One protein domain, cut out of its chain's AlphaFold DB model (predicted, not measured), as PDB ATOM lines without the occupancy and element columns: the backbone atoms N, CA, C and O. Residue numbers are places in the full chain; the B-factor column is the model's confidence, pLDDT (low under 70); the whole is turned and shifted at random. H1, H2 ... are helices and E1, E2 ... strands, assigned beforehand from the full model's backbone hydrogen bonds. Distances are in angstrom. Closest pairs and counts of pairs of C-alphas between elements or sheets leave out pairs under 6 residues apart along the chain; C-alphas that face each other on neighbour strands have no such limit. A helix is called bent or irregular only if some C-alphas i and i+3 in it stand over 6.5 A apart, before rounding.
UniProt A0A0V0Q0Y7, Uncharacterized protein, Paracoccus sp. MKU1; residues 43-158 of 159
ATOM      1  N   ALA A  43      -4.691   3.896 -42.145       62.47
ATOM      2  CA  ALA A  43      -5.828   4.177 -43.016       62.47
ATOM      3  C   ALA A  43      -6.698   5.339 -42.512       62.47
ATOM      4  O   ALA A  43      -7.220   6.091 -43.332       62.47
ATOM      5  N   ASP A  44      -6.806   5.509 -41.193       67.50
ATOM      6  CA  ASP A  44      -7.561   6.605 -40.585       67.50
ATOM      7  C   ASP A  44      -6.865   7.948 -40.873       67.50
ATOM      8  O   ASP A  44      -7.525   8.895 -41.290       67.50
ATOM      9  N   TRP A  45      -5.524   7.989 -40.857       72.19
ATOM     10  CA  TRP A  45      -4.744   9.188 -41.220       72.19
ATOM     11  C   TRP A  45      -5.052   9.679 -42.638       72.19
ATOM     12  O   TRP A  45      -5.227  10.872 -42.886       72.19
ATOM     13  N   CYS A  46      -5.127   8.753 -43.597       71.50
ATOM     14  CA  CYS A  46      -5.359   9.121 -44.993       71.50
ATOM     15  C   CYS A  46      -6.833   9.401 -45.298       71.50
ATOM     16  O   CYS A  46      -7.114  10.124 -46.256       71.50
ATOM     17  N   ALA A  47      -7.760   8.883 -44.487       67.25
ATOM     18  CA  ALA A  47      -9.169   9.262 -44.544       67.25
ATOM     19  C   ALA A  47      -9.390  10.718 -44.096       67.25
ATOM     20  O   ALA A  47     -10.285  11.385 -44.618       67.25
ATOM     21  N   GLU A  48      -8.556  11.222 -43.186       64.12
ATOM     22  CA  GLU A  48      -8.603  12.606 -42.703       64.12
ATOM     23  C   GLU A  48      -7.933  13.602 -43.663       64.12
ATOM     24  O   GLU A  48      -8.351  14.758 -43.755       64.12
ATOM     25  N   GLY A  49      -6.958  13.158 -44.465       69.75
ATOM     26  CA  GLY A  49      -6.392  13.984 -45.529       69.75
ATOM     27  C   GLY A  49      -5.303  13.299 -46.350       69.75
ATOM     28  O   GLY A  49      -4.150  13.211 -45.932       69.75
ATOM     29  N   PHE A  50      -5.620  12.915 -47.590       71.00
ATOM     30  CA  PHE A  50      -4.647  12.330 -48.526       71.00
ATOM     31  C   PHE A  50      -3.397  13.202 -48.730       71.00
ATOM     32  O   PHE A  50      -2.291  12.674 -48.794       71.00
ATOM     33  N   SER A  51      -3.551  14.530 -48.778       77.38
ATOM     34  CA  SER A  51      -2.432  15.475 -48.927       77.38
ATOM     35  C   SER A  51      -1.463  15.455 -47.739       77.38
ATOM     36  O   SER A  51      -0.277  15.745 -47.896       77.38
ATOM     37  N   ILE A  52      -1.949  15.101 -46.549       80.12
ATOM     38  CA  ILE A  52      -1.119  14.966 -45.350       80.12
ATOM     39  C   ILE A  52      -0.309  13.666 -45.440       80.12
ATOM     40  O   ILE A  52       0.909  13.696 -45.267       80.12
ATOM     41  N   CYS A  53      -0.948  12.551 -45.812       84.38
ATOM     42  CA  CYS A  53      -0.246  11.291 -46.083       84.38
ATOM     43  C   CYS A  53       0.797  11.426 -47.205       84.38
ATOM     44  O   CYS A  53       1.903  10.898 -47.087       84.38
ATOM     45  N   GLU A  54       0.473  12.167 -48.267       88.94
ATOM     46  CA  GLU A  54       1.415  12.489 -49.341       88.94
ATOM     47  C   GLU A  54       2.628  13.257 -48.813       88.94
ATOM     48  O   GLU A  54       3.759  12.888 -49.122       88.94
ATOM     49  N   SER A  55       2.409  14.264 -47.966       88.75
ATOM     50  CA  SER A  55       3.494  15.048 -47.368       88.75
ATOM     51  C   SER A  55       4.413  14.170 -46.512       88.75
ATOM     52  O   SER A  55       5.626  14.195 -46.695       88.75
ATOM     53  N   TYR A  56       3.860  13.296 -45.665       89.56
ATOM     54  CA  TYR A  56       4.669  12.357 -44.877       89.56
ATOM     55  C   TYR A  56       5.512  11.414 -45.736       89.56
ATOM     56  O   TYR A  56       6.649  11.093 -45.389       89.56
ATOM     57  N   LEU A  57       4.956  10.953 -46.855       92.00
ATOM     58  CA  LEU A  57       5.663  10.082 -47.781       92.00
ATOM     59  C   LEU A  57       6.792  10.826 -48.514       92.00
ATOM     60  O   LEU A  57       7.862  10.249 -48.720       92.00
ATOM     61  N   ILE A  58       6.575  12.096 -48.868       92.00
ATOM     62  CA  ILE A  58       7.603  12.966 -49.447       92.00
ATOM     63  C   ILE A  58       8.733  13.186 -48.439       92.00
ATOM     64  O   ILE A  58       9.888  12.967 -48.791       92.00
ATOM     65  N   GLU A  59       8.428  13.507 -47.180       92.50
ATOM     66  CA  GLU A  59       9.477  13.722 -46.175       92.50
ATOM     67  C   GLU A  59      10.227  12.439 -45.808       92.50
ATOM     68  O   GLU A  59      11.440  12.462 -45.593       92.50
ATOM     69  N   ALA A  60       9.556  11.283 -45.828       92.38
ATOM     70  CA  ALA A  60      10.236   9.994 -45.711       92.38
ATOM     71  C   ALA A  60      11.240   9.790 -46.855       92.38
ATOM     72  O   ALA A  60      12.356   9.314 -46.633       92.38
ATOM     73  N   GLN A  61      10.866  10.160 -48.079       94.31
ATOM     74  CA  GLN A  61      11.758  10.089 -49.227       94.31
ATOM     75  C   GLN A  61      12.924  11.082 -49.114       94.31
ATOM     76  O   GLN A  61      14.062  10.687 -49.371       94.31
ATOM     77  N   THR A  62      12.674  12.322 -48.694       91.38
ATOM     78  CA  THR A  62      13.723  13.321 -48.435       91.38
ATOM     79  C   THR A  62      14.727  12.793 -47.414       91.38
ATOM     80  O   THR A  62      15.922  12.739 -47.700       91.38
ATOM     81  N   LEU A  63      14.253  12.271 -46.277       90.25
ATOM     82  CA  LEU A  63      15.115  11.659 -45.263       90.25
ATOM     83  C   LEU A  63      15.915  10.473 -45.826       90.25
ATOM     84  O   LEU A  63      17.078  10.287 -45.474       90.25
ATOM     85  N   PHE A  64      15.332   9.666 -46.714       91.12
ATOM     86  CA  PHE A  64      16.051   8.557 -47.342       91.12
ATOM     87  C   PHE A  64      17.192   9.012 -48.263       91.12
ATOM     88  O   PHE A  64      18.246   8.376 -48.284       91.12
ATOM     89  N   ILE A  65      16.965  10.064 -49.049       89.88
ATOM     90  CA  ILE A  65      17.902  10.540 -50.076       89.88
ATOM     91  C   ILE A  65      18.978  11.430 -49.459       89.88
ATOM     92  O   ILE A  65      20.162  11.275 -49.756       89.88
ATOM     93  N   GLU A  66      18.552  12.365 -48.618       90.69
ATOM     94  CA  GLU A  66      19.382  13.456 -48.109       90.69
ATOM     95  C   GLU A  66      19.894  13.180 -46.691       90.69
ATOM     96  O   GLU A  66      20.867  13.793 -46.255       90.69
ATOM     97  N   GLY A  67      19.276  12.238 -45.970       83.94
ATOM     98  CA  GLY A  67      19.586  11.988 -44.562       83.94
ATOM     99  C   GLY A  67      19.076  13.085 -43.624       83.94
ATOM    100  O   GLY A  67      19.465  13.094 -42.456       83.94
ATOM    101  N   ASP A  68      18.227  13.996 -44.113       84.50
ATOM    102  CA  ASP A  68      17.719  15.137 -43.354       84.50
ATOM    103  C   ASP A  68      16.293  14.889 -42.818       84.50
ATOM    104  O   ASP A  68      15.355  14.730 -43.601       84.50
ATOM    105  N   PRO A  69      16.095  14.855 -41.486       83.62
ATOM    106  CA  PRO A  69      14.779  14.719 -40.869       83.62
ATOM    107  C   PRO A  69      14.050  16.064 -40.681       83.62
ATOM    108  O   PRO A  69      12.948  16.073 -40.128       83.62
ATOM    109  N   SER A  70      14.641  17.199 -41.082       82.75
ATOM    110  CA  SER A  70      14.089  18.541 -40.839       82.75
ATOM    111  C   SER A  70      12.694  18.753 -41.436       82.75
ATOM    112  O   SER A  70      11.888  19.473 -40.849       82.75
ATOM    113  N   GLY A  71      12.365  18.074 -42.535       83.75
ATOM    114  CA  GLY A  71      11.040  18.130 -43.149       83.75
ATOM    115  C   GLY A  71       9.924  17.595 -42.247       83.75
ATOM    116  O   GLY A  71       8.890  18.242 -42.090       83.75
ATOM    117  N   PHE A  72      10.156  16.482 -41.542       83.00
ATOM    118  CA  PHE A  72       9.198  15.968 -40.553       83.00
ATOM    119  C   PHE A  72       8.990  16.941 -39.390       83.00
ATOM    120  O   PHE A  72       7.870  17.089 -38.899       83.00
ATOM    121  N   LEU A  73      10.061  17.612 -38.962       80.12
ATOM    122  CA  LEU A  73       9.991  18.630 -37.921       80.12
ATOM    123  C   LEU A  73       9.170  19.834 -38.395       80.12
ATOM    124  O   LEU A  73       8.245  20.252 -37.704       80.12
ATOM    125  N   ALA A  74       9.460  20.340 -39.594       83.00
ATOM    126  CA  ALA A  74       8.728  21.450 -40.188       83.00
ATOM    127  C   ALA A  74       7.242  21.116 -40.373       83.00
ATOM    128  O   ALA A  74       6.398  21.966 -40.115       83.00
ATOM    129  N   MET A  75       6.903  19.880 -40.754       80.00
ATOM    130  CA  MET A  75       5.512  19.425 -40.828       80.00
ATOM    131  C   MET A  75       4.818  19.437 -39.464       80.00
ATOM    132  O   MET A  75       3.684  19.902 -39.371       80.00
ATOM    133  N   ALA A  76       5.482  18.943 -38.417       74.50
ATOM    134  CA  ALA A  76       4.931  18.962 -37.065       74.50
ATOM    135  C   ALA A  76       4.745  20.396 -36.540       74.50
ATOM    136  O   ALA A  76       3.757  20.679 -35.870       74.50
ATOM    137  N   GLU A  77       5.659  21.309 -36.876       73.25
ATOM    138  CA  GLU A  77       5.602  22.720 -36.472       73.25
ATOM    139  C   GLU A  77       4.620  23.562 -37.308       73.25
ATOM    140  O   GLU A  77       4.073  24.544 -36.811       73.25
ATOM    141  N   ALA A  78       4.395  23.204 -38.576       71.06
ATOM    142  CA  ALA A  78       3.526  23.941 -39.495       71.06
ATOM    143  C   ALA A  78       2.029  23.667 -39.284       71.06
ATOM    144  O   ALA A  78       1.202  24.421 -39.805       71.06
ATOM    145  N   GLN A  79       1.662  22.631 -38.521       60.06
ATOM    146  CA  GLN A  79       0.287  22.465 -38.054       60.06
ATOM    147  C   GLN A  79      -0.003  23.574 -37.030       60.06
ATOM    148  O   GLN A  79       0.366  23.491 -35.865       60.06
ATOM    149  N   LEU A  80      -0.631  24.660 -37.497       44.81
ATOM    150  CA  LEU A  80      -0.918  25.895 -36.746       44.81
ATOM    151  C   LEU A  80      -1.907  25.721 -35.575       44.81
ATOM    152  O   LEU A  80      -2.263  26.705 -34.925       44.81
ATOM    153  N   ASP A  81      -2.342  24.492 -35.310       61.31
ATOM    154  CA  ASP A  81      -3.154  24.128 -34.162       61.31
ATOM    155  C   ASP A  81      -2.291  23.349 -33.164       61.31
ATOM    156  O   ASP A  81      -1.778  22.273 -33.474       61.31
ATOM    157  N   ALA A  82      -2.134  23.894 -31.957       61.62
ATOM    158  CA  ALA A  82      -1.374  23.253 -30.888       61.62
ATOM    159  C   ALA A  82      -1.943  21.874 -30.509       61.62
ATOM    160  O   ALA A  82      -1.202  21.049 -29.980       61.62
ATOM    161  N   GLU A  83      -3.223  21.619 -30.798       64.25
ATOM    162  CA  GLU A  83      -3.873  20.326 -30.570       64.25
ATOM    163  C   GLU A  83      -3.477  19.272 -31.626       64.25
ATOM    164  O   GLU A  83      -3.524  18.079 -31.336       64.25
ATOM    165  N   LEU A  84      -3.008  19.687 -32.812       67.25
ATOM    166  CA  LEU A  84      -2.618  18.792 -33.917       67.25
ATOM    167  C   LEU A  84      -1.114  18.487 -33.966       67.25
ATOM    168  O   LEU A  84      -0.683  17.570 -34.669       67.25
ATOM    169  N   VAL A  85      -0.295  19.235 -33.222       71.81
ATOM    170  CA  VAL A  85       1.162  19.019 -33.160       71.81
ATOM    171  C   VAL A  85       1.486  17.628 -32.612       71.81
ATOM    172  O   VAL A  85       2.331  16.927 -33.169       71.81
ATOM    173  N   ASP A  86       0.801  17.200 -31.549       73.50
ATOM    174  CA  ASP A  86       1.038  15.894 -30.922       73.50
ATOM    175  C   ASP A  86       0.690  14.736 -31.869       73.50
ATOM    176  O   ASP A  86       1.413  13.737 -31.940       73.50
ATOM    177  N   GLU A  87      -0.371  14.895 -32.657       75.12
ATOM    178  CA  GLU A  87      -0.774  13.935 -33.680       75.12
ATOM    179  C   GLU A  87       0.239  13.880 -34.831       75.12
ATOM    180  O   GLU A  87       0.711  12.801 -35.208       75.12
ATOM    181  N   ALA A  88       0.670  15.040 -35.327       76.75
ATOM    182  CA  ALA A  88       1.662  15.107 -36.390       76.75
ATOM    183  C   ALA A  88       3.005  14.484 -35.978       76.75
ATOM    184  O   ALA A  88       3.651  13.803 -36.783       76.75
ATOM    185  N   LEU A  89       3.405  14.669 -34.717       80.00
ATOM    186  CA  LEU A  89       4.585  14.031 -34.139       80.00
ATOM    187  C   LEU A  89       4.420  12.524 -34.005       80.00
ATOM    188  O   LEU A  89       5.378  11.788 -34.239       80.00
ATOM    189  N   LEU A  90       3.229  12.049 -33.645       80.75
ATOM    190  CA  LEU A  90       2.962  10.620 -33.571       80.75
ATOM    191  C   LEU A  90       3.069   9.966 -34.952       80.75
ATOM    192  O   LEU A  90       3.724   8.927 -35.081       80.75
ATOM    193  N   HIS A  91       2.508  10.596 -35.985       83.69
ATOM    194  CA  HIS A  91       2.616  10.125 -37.368       83.69
ATOM    195  C   HIS A  91       4.072  10.103 -37.838       83.69
ATOM    196  O   HIS A  91       4.554   9.068 -38.304       83.69
ATOM    197  N   ALA A  92       4.803  11.204 -37.641       85.19
ATOM    198  CA  ALA A  92       6.221  11.283 -37.979       85.19
ATOM    199  C   ALA A  92       7.033  10.193 -37.258       85.19
ATOM    200  O   ALA A  92       7.801   9.466 -37.886       85.19
ATOM    201  N   ASN A  93       6.814  10.008 -35.955       87.06
ATOM    202  CA  ASN A  93       7.525   9.012 -35.152       87.06
ATOM    203  C   ASN A  93       7.221   7.571 -35.565       87.06
ATOM    204  O   ASN A  93       8.113   6.727 -35.510       87.06
ATOM    205  N   ALA A  94       6.001   7.271 -36.008       86.75
ATOM    206  CA  ALA A  94       5.655   5.943 -36.508       86.75
ATOM    207  C   ALA A  94       6.406   5.577 -37.800       86.75
ATOM    208  O   ALA A  94       6.691   4.399 -38.039       86.75
ATOM    209  N   LEU A  95       6.741   6.579 -38.621       89.44
ATOM    210  CA  LEU A  95       7.507   6.423 -39.862       89.44
ATOM    211  C   LEU A  95       9.018   6.325 -39.621       89.44
ATOM    212  O   LEU A  95       9.767   5.980 -40.540       89.44
ATOM    213  N   LEU A  96       9.466   6.561 -38.390       88.69
ATOM    214  CA  LEU A  96      10.857   6.470 -37.979       88.69
ATOM    215  C   LEU A  96      11.134   5.167 -37.223       88.69
ATOM    216  O   LEU A  96      10.268   4.567 -36.586       88.69
ATOM    217  N   LYS A  97      12.379   4.706 -37.307       87.06
ATOM    218  CA  LYS A  97      12.895   3.546 -36.582       87.06
ATOM    219  C   LYS A  97      14.173   3.931 -35.856       87.06
ATOM    220  O   LYS A  97      15.043   4.583 -36.428       87.06
ATOM    221  N   GLY A  98      14.277   3.545 -34.589       82.06
ATOM    222  CA  GLY A  98      15.452   3.837 -33.768       82.06
ATOM    223  C   GLY A  98      15.586   5.287 -33.305       82.06
ATOM    224  O   GLY A  98      16.363   5.555 -32.395       82.06
ATOM    225  N   VAL A  99      14.783   6.201 -33.851       85.06
ATOM    226  CA  VAL A  99      14.717   7.616 -33.472       85.06
ATOM    227  C   VAL A  99      13.267   8.075 -33.327       85.06
ATOM    228  O   VAL A  99      12.364   7.466 -33.898       85.06
ATOM    229  N   ALA A 100      13.036   9.136 -32.558       86.31
ATOM    230  CA  ALA A 100      11.750   9.822 -32.463       86.31
ATOM    231  C   ALA A 100      11.937  11.303 -32.119       86.31
ATOM    232  O   ALA A 100      12.846  11.673 -31.377       86.31
ATOM    233  N   PHE A 101      11.052  12.151 -32.621       85.12
ATOM    234  CA  PHE A 101      10.892  13.523 -32.173       85.12
ATOM    235  C   PHE A 101      10.277  13.566 -30.776       85.12
ATOM    236  O   PHE A 101       9.280  12.894 -30.495       85.12
ATOM    237  N   ARG A 102      10.866  14.381 -29.902       82.94
ATOM    238  CA  ARG A 102      10.366  14.666 -28.554       82.94
ATOM    239  C   ARG A 102      10.466  16.149 -28.242       82.94
ATOM    240  O   ARG A 102      11.435  16.804 -28.619       82.94
ATOM    241  N   SER A 103       9.493  16.658 -27.490       79.19
ATOM    242  CA  SER A 103       9.570  18.000 -26.917       79.19
ATOM    243  C   SER A 103      10.498  17.990 -25.702       79.19
ATOM    244  O   SER A 103      10.221  17.348 -24.688       79.19
ATOM    245  N   LEU A 104      11.624  18.691 -25.813       76.69
ATOM    246  CA  LEU A 104      12.634  18.850 -24.775       76.69
ATOM    247  C   LEU A 104      12.900  20.340 -24.559       76.69
ATOM    248  O   LEU A 104      13.320  21.050 -25.472       76.69
ATOM    249  N   ALA A 105      12.653  20.813 -23.334       79.31
ATOM    250  CA  ALA A 105      12.801  22.221 -22.953       79.31
ATOM    251  C   ALA A 105      12.047  23.201 -23.883       79.31
ATOM    252  O   ALA A 105      12.547  24.276 -24.206       79.31
ATOM    253  N   GLY A 106      10.843  22.817 -24.326       74.25
ATOM    254  CA  GLY A 106      10.007  23.638 -25.208       74.25
ATOM    255  C   GLY A 106      10.474  23.677 -26.664       74.25
ATOM    256  O   GLY A 106      10.078  24.575 -27.401       74.25
ATOM    257  N   ARG A 107      11.335  22.740 -27.078       75.12
ATOM    258  CA  ARG A 107      11.777  22.574 -28.467       75.12
ATOM    259  C   ARG A 107      11.643  21.124 -28.889       75.12
ATOM    260  O   ARG A 107      11.988  20.229 -28.119       75.12
ATOM    261  N   LEU A 108      11.197  20.900 -30.114       79.31
ATOM    262  CA  LEU A 108      11.180  19.572 -30.704       79.31
ATOM    263  C   LEU A 108      12.593  19.168 -31.127       79.31
ATOM    264  O   LEU A 108      13.325  19.941 -31.743       79.31
ATOM    265  N   GLN A 109      12.999  17.966 -30.730       82.19
ATOM    266  CA  GLN A 109      14.326  17.413 -30.988       82.19
ATOM    267  C   GLN A 109      14.204  15.948 -31.391       82.19
ATOM    268  O   GLN A 109      13.406  15.213 -30.812       82.19
ATOM    269  N   LEU A 110      15.015  15.517 -32.356       83.88
ATOM    270  CA  LEU A 110      15.135  14.110 -32.717       83.88
ATOM    271  C   LEU A 110      16.072  13.409 -31.725       83.88
ATOM    272  O   LEU A 110      17.214  13.832 -31.544       83.88
ATOM    273  N   VAL A 111      15.595  12.344 -31.085       85.06
ATOM    274  CA  VAL A 111      16.367  11.551 -30.122       85.06
ATOM    275  C   VAL A 111      16.406  10.088 -30.526       85.06
ATOM    276  O   VAL A 111      15.449   9.571 -31.098       85.06
ATOM    277  N   GLU A 112      17.500   9.402 -30.204       86.00
ATOM    278  CA  GLU A 112      17.591   7.951 -30.351       86.00
ATOM    279  C   GLU A 112      16.784   7.241 -29.258       86.00
ATOM    280  O   GLU A 112      16.828   7.605 -28.081       86.00
ATOM    281  N   ASN A 113      16.065   6.191 -29.648       80.75
ATOM    282  CA  ASN A 113      15.227   5.395 -28.751       80.75
ATOM    283  C   ASN A 113      15.922   4.105 -28.277       80.75
ATOM    284  O   ASN A 113      15.324   3.332 -27.534       80.75
ATOM    285  N   GLY A 114      17.171   3.869 -28.701       73.50
ATOM    286  CA  GLY A 114      17.958   2.675 -28.366       73.50
ATOM    287  C   GLY A 114      17.750   1.478 -29.303       73.50
ATOM    288  O   GLY A 114      18.459   0.483 -29.168       73.50
ATOM    289  N   ASP A 115      16.830   1.575 -30.267       72.06
ATOM    290  CA  ASP A 115      16.608   0.545 -31.285       72.06
ATOM    291  C   ASP A 115      17.495   0.767 -32.516       72.06
ATOM    292  O   ASP A 115      17.646   1.886 -33.000       72.06
ATOM    293  N   ALA A 116      18.027  -0.317 -33.083       68.44
ATOM    294  CA  ALA A 116      18.731  -0.314 -34.366       68.44
ATOM    295  C   ALA A 116      17.987  -1.190 -35.399       68.44
ATOM    296  O   ALA A 116      17.337  -2.173 -35.028       68.44
ATOM    297  N   PRO A 117      18.086  -0.898 -36.711       78.81
ATOM    298  CA  PRO A 117      18.789   0.232 -37.324       78.81
ATOM    299  C   PRO A 117      18.044   1.567 -37.160       78.81
ATOM    300  O   PRO A 117      16.814   1.581 -37.093       78.81
ATOM    301  N   LEU A 118      18.803   2.667 -37.150       81.31
ATOM    302  CA  LEU A 118      18.272   4.031 -37.197       81.31
ATOM    303  C   LEU A 118      17.773   4.364 -38.612       81.31
ATOM    304  O   LEU A 118      18.361   3.918 -39.602       81.31
ATOM    305  N   GLY A 119      16.723   5.177 -38.711       87.00
ATOM    306  CA  GLY A 119      16.234   5.734 -39.973       87.00
ATOM    307  C   GLY A 119      14.740   5.512 -40.157       87.00
ATOM    308  O   GLY A 119      13.949   5.842 -39.283       87.00
ATOM    309  N   LEU A 120      14.352   4.964 -41.307       90.62
ATOM    310  CA  LEU A 120      12.951   4.800 -41.681       90.62
ATOM    311  C   LEU A 120      12.359   3.466 -41.222       90.62
ATOM    312  O   LEU A 120      12.952   2.393 -41.394       90.62
ATOM    313  N   ASN A 121      11.126   3.526 -40.729       90.56
ATOM    314  CA  ASN A 121      10.279   2.365 -40.520       90.56
ATOM    315  C   ASN A 121       9.606   1.966 -41.839       90.56
ATOM    316  O   ASN A 121       8.472   2.342 -42.136       90.56
ATOM    317  N   TRP A 122      10.317   1.174 -42.641       90.31
ATOM    318  CA  TRP A 122       9.847   0.747 -43.963       90.31
ATOM    319  C   TRP A 122       8.505   0.011 -43.951       90.31
ATOM    320  O   TRP A 122       7.758   0.116 -44.920       90.31
ATOM    321  N   THR A 123       8.172  -0.702 -42.871       88.31
ATOM    322  CA  THR A 123       6.866  -1.357 -42.726       88.31
ATOM    323  C   THR A 123       5.749  -0.326 -42.566       88.31
ATOM    324  O   THR A 123       4.723  -0.431 -43.232       88.31
ATOM    325  N   ALA A 124       5.952   0.707 -41.742       88.38
ATOM    326  CA  ALA A 124       4.971   1.781 -41.591       88.38
ATOM    327  C   ALA A 124       4.798   2.589 -42.887       88.38
ATOM    328  O   ALA A 124       3.672   2.882 -43.274       88.38
ATOM    329  N   ILE A 125       5.889   2.869 -43.609       89.94
ATOM    330  CA  ILE A 125       5.842   3.558 -44.911       89.94
ATOM    331  C   ILE A 125       5.101   2.721 -45.959       89.94
ATOM    332  O   ILE A 125       4.287   3.248 -46.712       89.94
ATOM    333  N   ALA A 126       5.346   1.410 -46.004       88.62
ATOM    334  CA  ALA A 126       4.607   0.498 -46.875       88.62
ATOM    335  C   ALA A 126       3.100   0.518 -46.566       88.62
ATOM    336  O   ALA A 126       2.284   0.610 -47.482       88.62
ATOM    337  N   ASN A 127       2.733   0.504 -45.283       86.75
ATOM    338  CA  ASN A 127       1.338   0.607 -44.858       86.75
ATOM    339  C   ASN A 127       0.719   1.965 -45.223       86.75
ATOM    340  O   ASN A 127      -0.436   2.000 -45.645       86.75
ATOM    341  N   LEU A 128       1.484   3.058 -45.121       87.69
ATOM    342  CA  LEU A 128       1.073   4.395 -45.555       87.69
ATOM    343  C   LEU A 128       0.777   4.430 -47.053       87.69
ATOM    344  O   LEU A 128      -0.287   4.895 -47.454       87.69
ATOM    345  N   TRP A 129       1.661   3.866 -47.875       89.00
ATOM    346  CA  TRP A 129       1.430   3.746 -49.313       89.00
ATOM    347  C   TRP A 129       0.158   2.951 -49.630       89.00
ATOM    348  O   TRP A 129      -0.671   3.415 -50.411       89.00
ATOM    349  N   CYS A 130      -0.033   1.786 -49.000       87.31
ATOM    350  CA  CYS A 130      -1.245   0.979 -49.166       87.31
ATOM    351  C   CYS A 130      -2.510   1.759 -48.783       87.31
ATOM    352  O   CYS A 130      -3.498   1.728 -49.513       87.31
ATOM    353  N   ALA A 131      -2.482   2.463 -47.648       85.19
ATOM    354  CA  ALA A 131      -3.592   3.287 -47.183       85.19
ATOM    355  C   ALA A 131      -3.906   4.433 -48.156       85.19
ATOM    356  O   ALA A 131      -5.067   4.701 -48.456       85.19
ATOM    357  N   MET A 132      -2.886   5.088 -48.706       87.75
ATOM    358  CA  MET A 132      -3.067   6.099 -49.746       87.75
ATOM    359  C   MET A 132      -3.670   5.496 -51.023       87.75
ATOM    360  O   MET A 132      -4.589   6.072 -51.602       87.75
ATOM    361  N   GLU A 133      -3.213   4.316 -51.454       86.38
ATOM    362  CA  GLU A 133      -3.760   3.645 -52.640       86.38
ATOM    363  C   GLU A 133      -5.256   3.331 -52.511       86.38
ATOM    364  O   GLU A 133      -5.972   3.421 -53.515       86.38
ATOM    365  N   THR A 134      -5.726   2.989 -51.306       82.69
ATOM    366  CA  THR A 134      -7.142   2.698 -51.038       82.69
ATOM    367  C   THR A 134      -7.992   3.957 -50.865       82.69
ATOM    368  O   THR A 134      -9.164   3.944 -51.238       82.69
ATOM    369  N   THR A 135      -7.421   5.047 -50.344       79.19
ATOM    370  CA  THR A 135      -8.149   6.288 -50.007       79.19
ATOM    371  C   THR A 135      -8.105   7.370 -51.090       79.19
ATOM    372  O   THR A 135      -8.895   8.309 -51.036       79.19
ATOM    373  N   LYS A 136      -7.241   7.249 -52.108       78.88
ATOM    374  CA  LYS A 136      -6.976   8.312 -53.100       78.88
ATOM    375  C   LYS A 136      -8.194   8.880 -53.844       78.88
ATOM    376  O   LYS A 136      -8.127  10.013 -54.306       78.88
ATOM    377  N   GLY A 137      -9.281   8.127 -54.024       78.50
ATOM    378  CA  GLY A 137     -10.378   8.549 -54.907       78.50
ATOM    379  C   GLY A 137      -9.863   8.909 -56.315       78.50
ATOM    380  O   GLY A 137      -9.238   8.075 -56.969       78.50
ATOM    381  N   ASP A 138     -10.075  10.160 -56.747       76.94
ATOM    382  CA  ASP A 138      -9.581  10.712 -58.026       76.94
ATOM    383  C   ASP A 138      -8.142  11.273 -57.960       76.94
ATOM    384  O   ASP A 138      -7.587  11.726 -58.969       76.94
ATOM    385  N   MET A 139      -7.514  11.264 -56.782       82.12
ATOM    386  CA  MET A 139      -6.160  11.774 -56.586       82.12
ATOM    387  C   MET A 139      -5.114  10.826 -57.177       82.12
ATOM    388  O   MET A 139      -5.281   9.606 -57.266       82.12
ATOM    389  N   ARG A 140      -3.999  11.411 -57.613       86.12
ATOM    390  CA  ARG A 140      -2.862  10.658 -58.145       86.12
ATOM    391  C   ARG A 140      -1.893  10.346 -57.017       86.12
ATOM    392  O   ARG A 140      -1.651  11.188 -56.167       86.12
ATOM    393  N   MET A 141      -1.308   9.153 -57.061       89.38
ATOM    394  CA  MET A 141      -0.216   8.807 -56.157       89.38
ATOM    395  C   MET A 141       1.011   9.678 -56.460       89.38
ATOM    396  O   MET A 141       1.300   9.904 -57.646       89.38
ATOM    397  N   PRO A 142       1.746  10.125 -55.428       88.12
ATOM    398  CA  PRO A 142       2.996  10.841 -55.622       88.12
ATOM    399  C   PRO A 142       3.996   9.962 -56.372       88.12
ATOM    400  O   PRO A 142       4.022   8.735 -56.238       88.12
ATOM    401  N   ARG A 143       4.828  10.601 -57.195       91.81
ATOM    402  CA  ARG A 143       5.941   9.915 -57.854       91.81
ATOM    403  C   ARG A 143       7.075   9.763 -56.857       91.81
ATOM    404  O   ARG A 143       7.517  10.755 -56.287       91.81
ATOM    405  N   LEU A 144       7.538   8.532 -56.698       93.44
ATOM    406  CA  LEU A 144       8.642   8.207 -55.813       93.44
ATOM    407  C   LEU A 144       9.938   8.023 -56.595       93.44
ATOM    408  O   LEU A 144       9.935   7.578 -57.745       93.44
ATOM    409  N   GLU A 145      11.047   8.334 -55.941       96.06
ATOM    410  CA  GLU A 145      12.380   8.043 -56.430       96.06
ATOM    411  C   GLU A 145      12.576   6.521 -56.528       96.06
ATOM    412  O   GLU A 145      12.218   5.790 -55.594       96.06
ATOM    413  N   PRO A 146      13.167   6.005 -57.624       95.25
ATOM    414  CA  PRO A 146      13.142   4.573 -57.924       95.25
ATOM    415  C   PRO A 146      13.727   3.679 -56.826       95.25
ATOM    416  O   PRO A 146      13.259   2.562 -56.601       95.25
ATOM    417  N   GLU A 147      14.772   4.141 -56.135       94.94
ATOM    418  CA  GLU A 147      15.378   3.371 -55.050       94.94
ATOM    419  C   GLU A 147      14.516   3.359 -53.781       94.94
ATOM    420  O   GLU A 147      14.386   2.304 -53.149       94.94
ATOM    421  N   PHE A 148      13.907   4.493 -53.438       95.25
ATOM    422  CA  PHE A 148      12.977   4.590 -52.318       95.25
ATOM    423  C   PHE A 148      11.767   3.682 -52.558       95.25
ATOM    424  O   PHE A 148      11.450   2.829 -51.723       95.25
ATOM    425  N   GLU A 149      11.170   3.769 -53.753       95.06
ATOM    426  CA  GLU A 149      10.051   2.919 -54.159       95.06
ATOM    427  C   GLU A 149      10.421   1.432 -54.086       95.06
ATOM    428  O   GLU A 149       9.663   0.617 -53.554       95.06
ATOM    429  N   ARG A 150      11.613   1.057 -54.566       94.62
ATOM    430  CA  ARG A 150      12.100  -0.328 -54.504       94.62
ATOM    431  C   ARG A 150      12.192  -0.838 -53.066       94.62
ATOM    432  O   ARG A 150      11.791  -1.977 -52.816       94.62
ATOM    433  N   ARG A 151      12.716  -0.038 -52.130       93.38
ATOM    434  CA  ARG A 151      12.813  -0.426 -50.709       93.38
ATOM    435  C   ARG A 151      11.438  -0.538 -50.058       93.38
ATOM    436  O   ARG A 151      11.165  -1.549 -49.414       93.38
ATOM    437  N   MET A 152      10.564   0.436 -50.289       93.75
ATOM    438  CA  MET A 152       9.180   0.411 -49.811       93.75
ATOM    439  C   MET A 152       8.435  -0.835 -50.316       93.75
ATOM    440  O   MET A 152       7.875  -1.592 -49.524       93.75
ATOM    441  N   ARG A 153       8.499  -1.126 -51.623       91.06
ATOM    442  CA  ARG A 153       7.863  -2.317 -52.211       91.06
ATOM    443  C   ARG A 153       8.454  -3.631 -51.703       91.06
ATOM    444  O   ARG A 153       7.744  -4.632 -51.656       91.06
ATOM    445  N   ALA A 154       9.735  -3.662 -51.336       90.19
ATOM    446  CA  ALA A 154      10.327  -4.835 -50.697       90.19
ATOM    447  C   ALA A 154       9.728  -5.077 -49.302       90.19
ATOM    448  O   ALA A 154       9.452  -6.225 -48.962       90.19
ATOM    449  N   ALA A 155       9.466  -4.013 -48.536       87.38
ATOM    450  CA  ALA A 155       8.823  -4.109 -47.226       87.38
ATOM    451  C   ALA A 155       7.353  -4.559 -47.312       87.38
ATOM    452  O   ALA A 155       6.942  -5.389 -46.509       87.38
ATOM    453  N   MET A 156       6.602  -4.124 -48.334       80.06
ATOM    454  CA  MET A 156       5.216  -4.582 -48.583       80.06
ATOM    455  C   MET A 156       5.094  -6.097 -48.813       80.06
ATOM    456  O   MET A 156       4.030  -6.673 -48.631       80.06
ATOM    457  N   ARG A 157       6.155  -6.766 -49.282       71.06
ATOM    458  CA  ARG A 157       6.134  -8.222 -49.526       71.06
ATOM    459  C   ARG A 157       6.333  -9.046 -48.255       71.06
ATOM    460  O   ARG A 157       6.181 -10.263 -48.302       71.06
ATOM    461  N   LEU A 158       6.764  -8.400 -47.175       56.56
ATOM    462  CA  LEU A 158       7.108  -9.028 -45.901       56.56
ATOM    463  C   LEU A 158       6.060  -8.756 -44.812       56.56
ATOM    464  O   LEU A 158       6.167  -9.340 -43.736       56.56
TER     465      LEU A 158
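Overview. This is residues 43 to 158 of the 159 residues of an uncharacterized protein of Paracoccus sp. MKU1 (UniProt A0A0V0Q0Y7). What shape do these atoms make? A small two-stranded hairpin, E1 and E2, packs at one end on the helical hairpin H3 and H4, and the longest helix, H2, runs through the middle between H3 and H5. H6 crosses H5 near its start, and short H1 packs nearer its end. What is it made of? The printed part has 116 residues with six helices and two antiparallel strands, ordered H1 H2 H3 H4 E1 E2 H5 H6; it is mostly helix and compact, with radius of gyration of the C-alphas 13.9 A and spans of 41 by 32 by 22 A.

Along the chain. Where are the strands? E1 is residues 99 to 104, 14.4 A long, and E2 107 to 112, 15.8 A. Where are the helices? H2 is residues 50 to 66, 24.1 A; H5 122 to 135, 19.8 A; H4 82 to 94, 19.5 A, only just irregular, with C-alphas 83 and 86 6.6 A apart. H3 is residues 70 to 78, H6 146 to 156, ending at C-alpha (5.216, -4.582, -48.583), and H1 43 to 48, beginning at (-5.828, 4.177, -43.016).

Arrangement. What surrounds hairpin E1 and E2? N 102 and O 109 are within hydrogen-bond range, 2.8 A; the closest C-alphas of H4 and E1, Asn 93 and Ala 100, are 5.1 A apart. Hairpin H3 and H4 touch at a shallow tilt of 25 degrees, closest C-alphas Ala 76 and Ala 88, 5.1 A. How do the others sit? H2 touches H3 with residues 56 to 63 alone, closest C-alphas Glu 59 and Gly 71, 5.6 A, and H5 at a shallow tilt of 31 degrees, closest Phe 50 and Met 132, 6.5 A. H5 touches H6 with residues 122 to 127 alone, about perpendicular at 90 degrees, closest Ala 126 and Met 156, 5.4 A, and H1, closest Ala 131 and Ala 43, 4.8 A. Every O i to N i+4 pair is within hydrogen-bond range in H1, H2, H3, H5 and H6, and 7 of 9 in H4.

Size, cuts and confidence. How far does it reach? The farthest C-alphas, Ala 105 and Asp 138, are 43.2 A apart. Is it unbroken and sure? The printed part has no cut and no long link; pLDDT is under 70 at residues 43 to 44, 47 to 49, 79 to 84, 116 and 158.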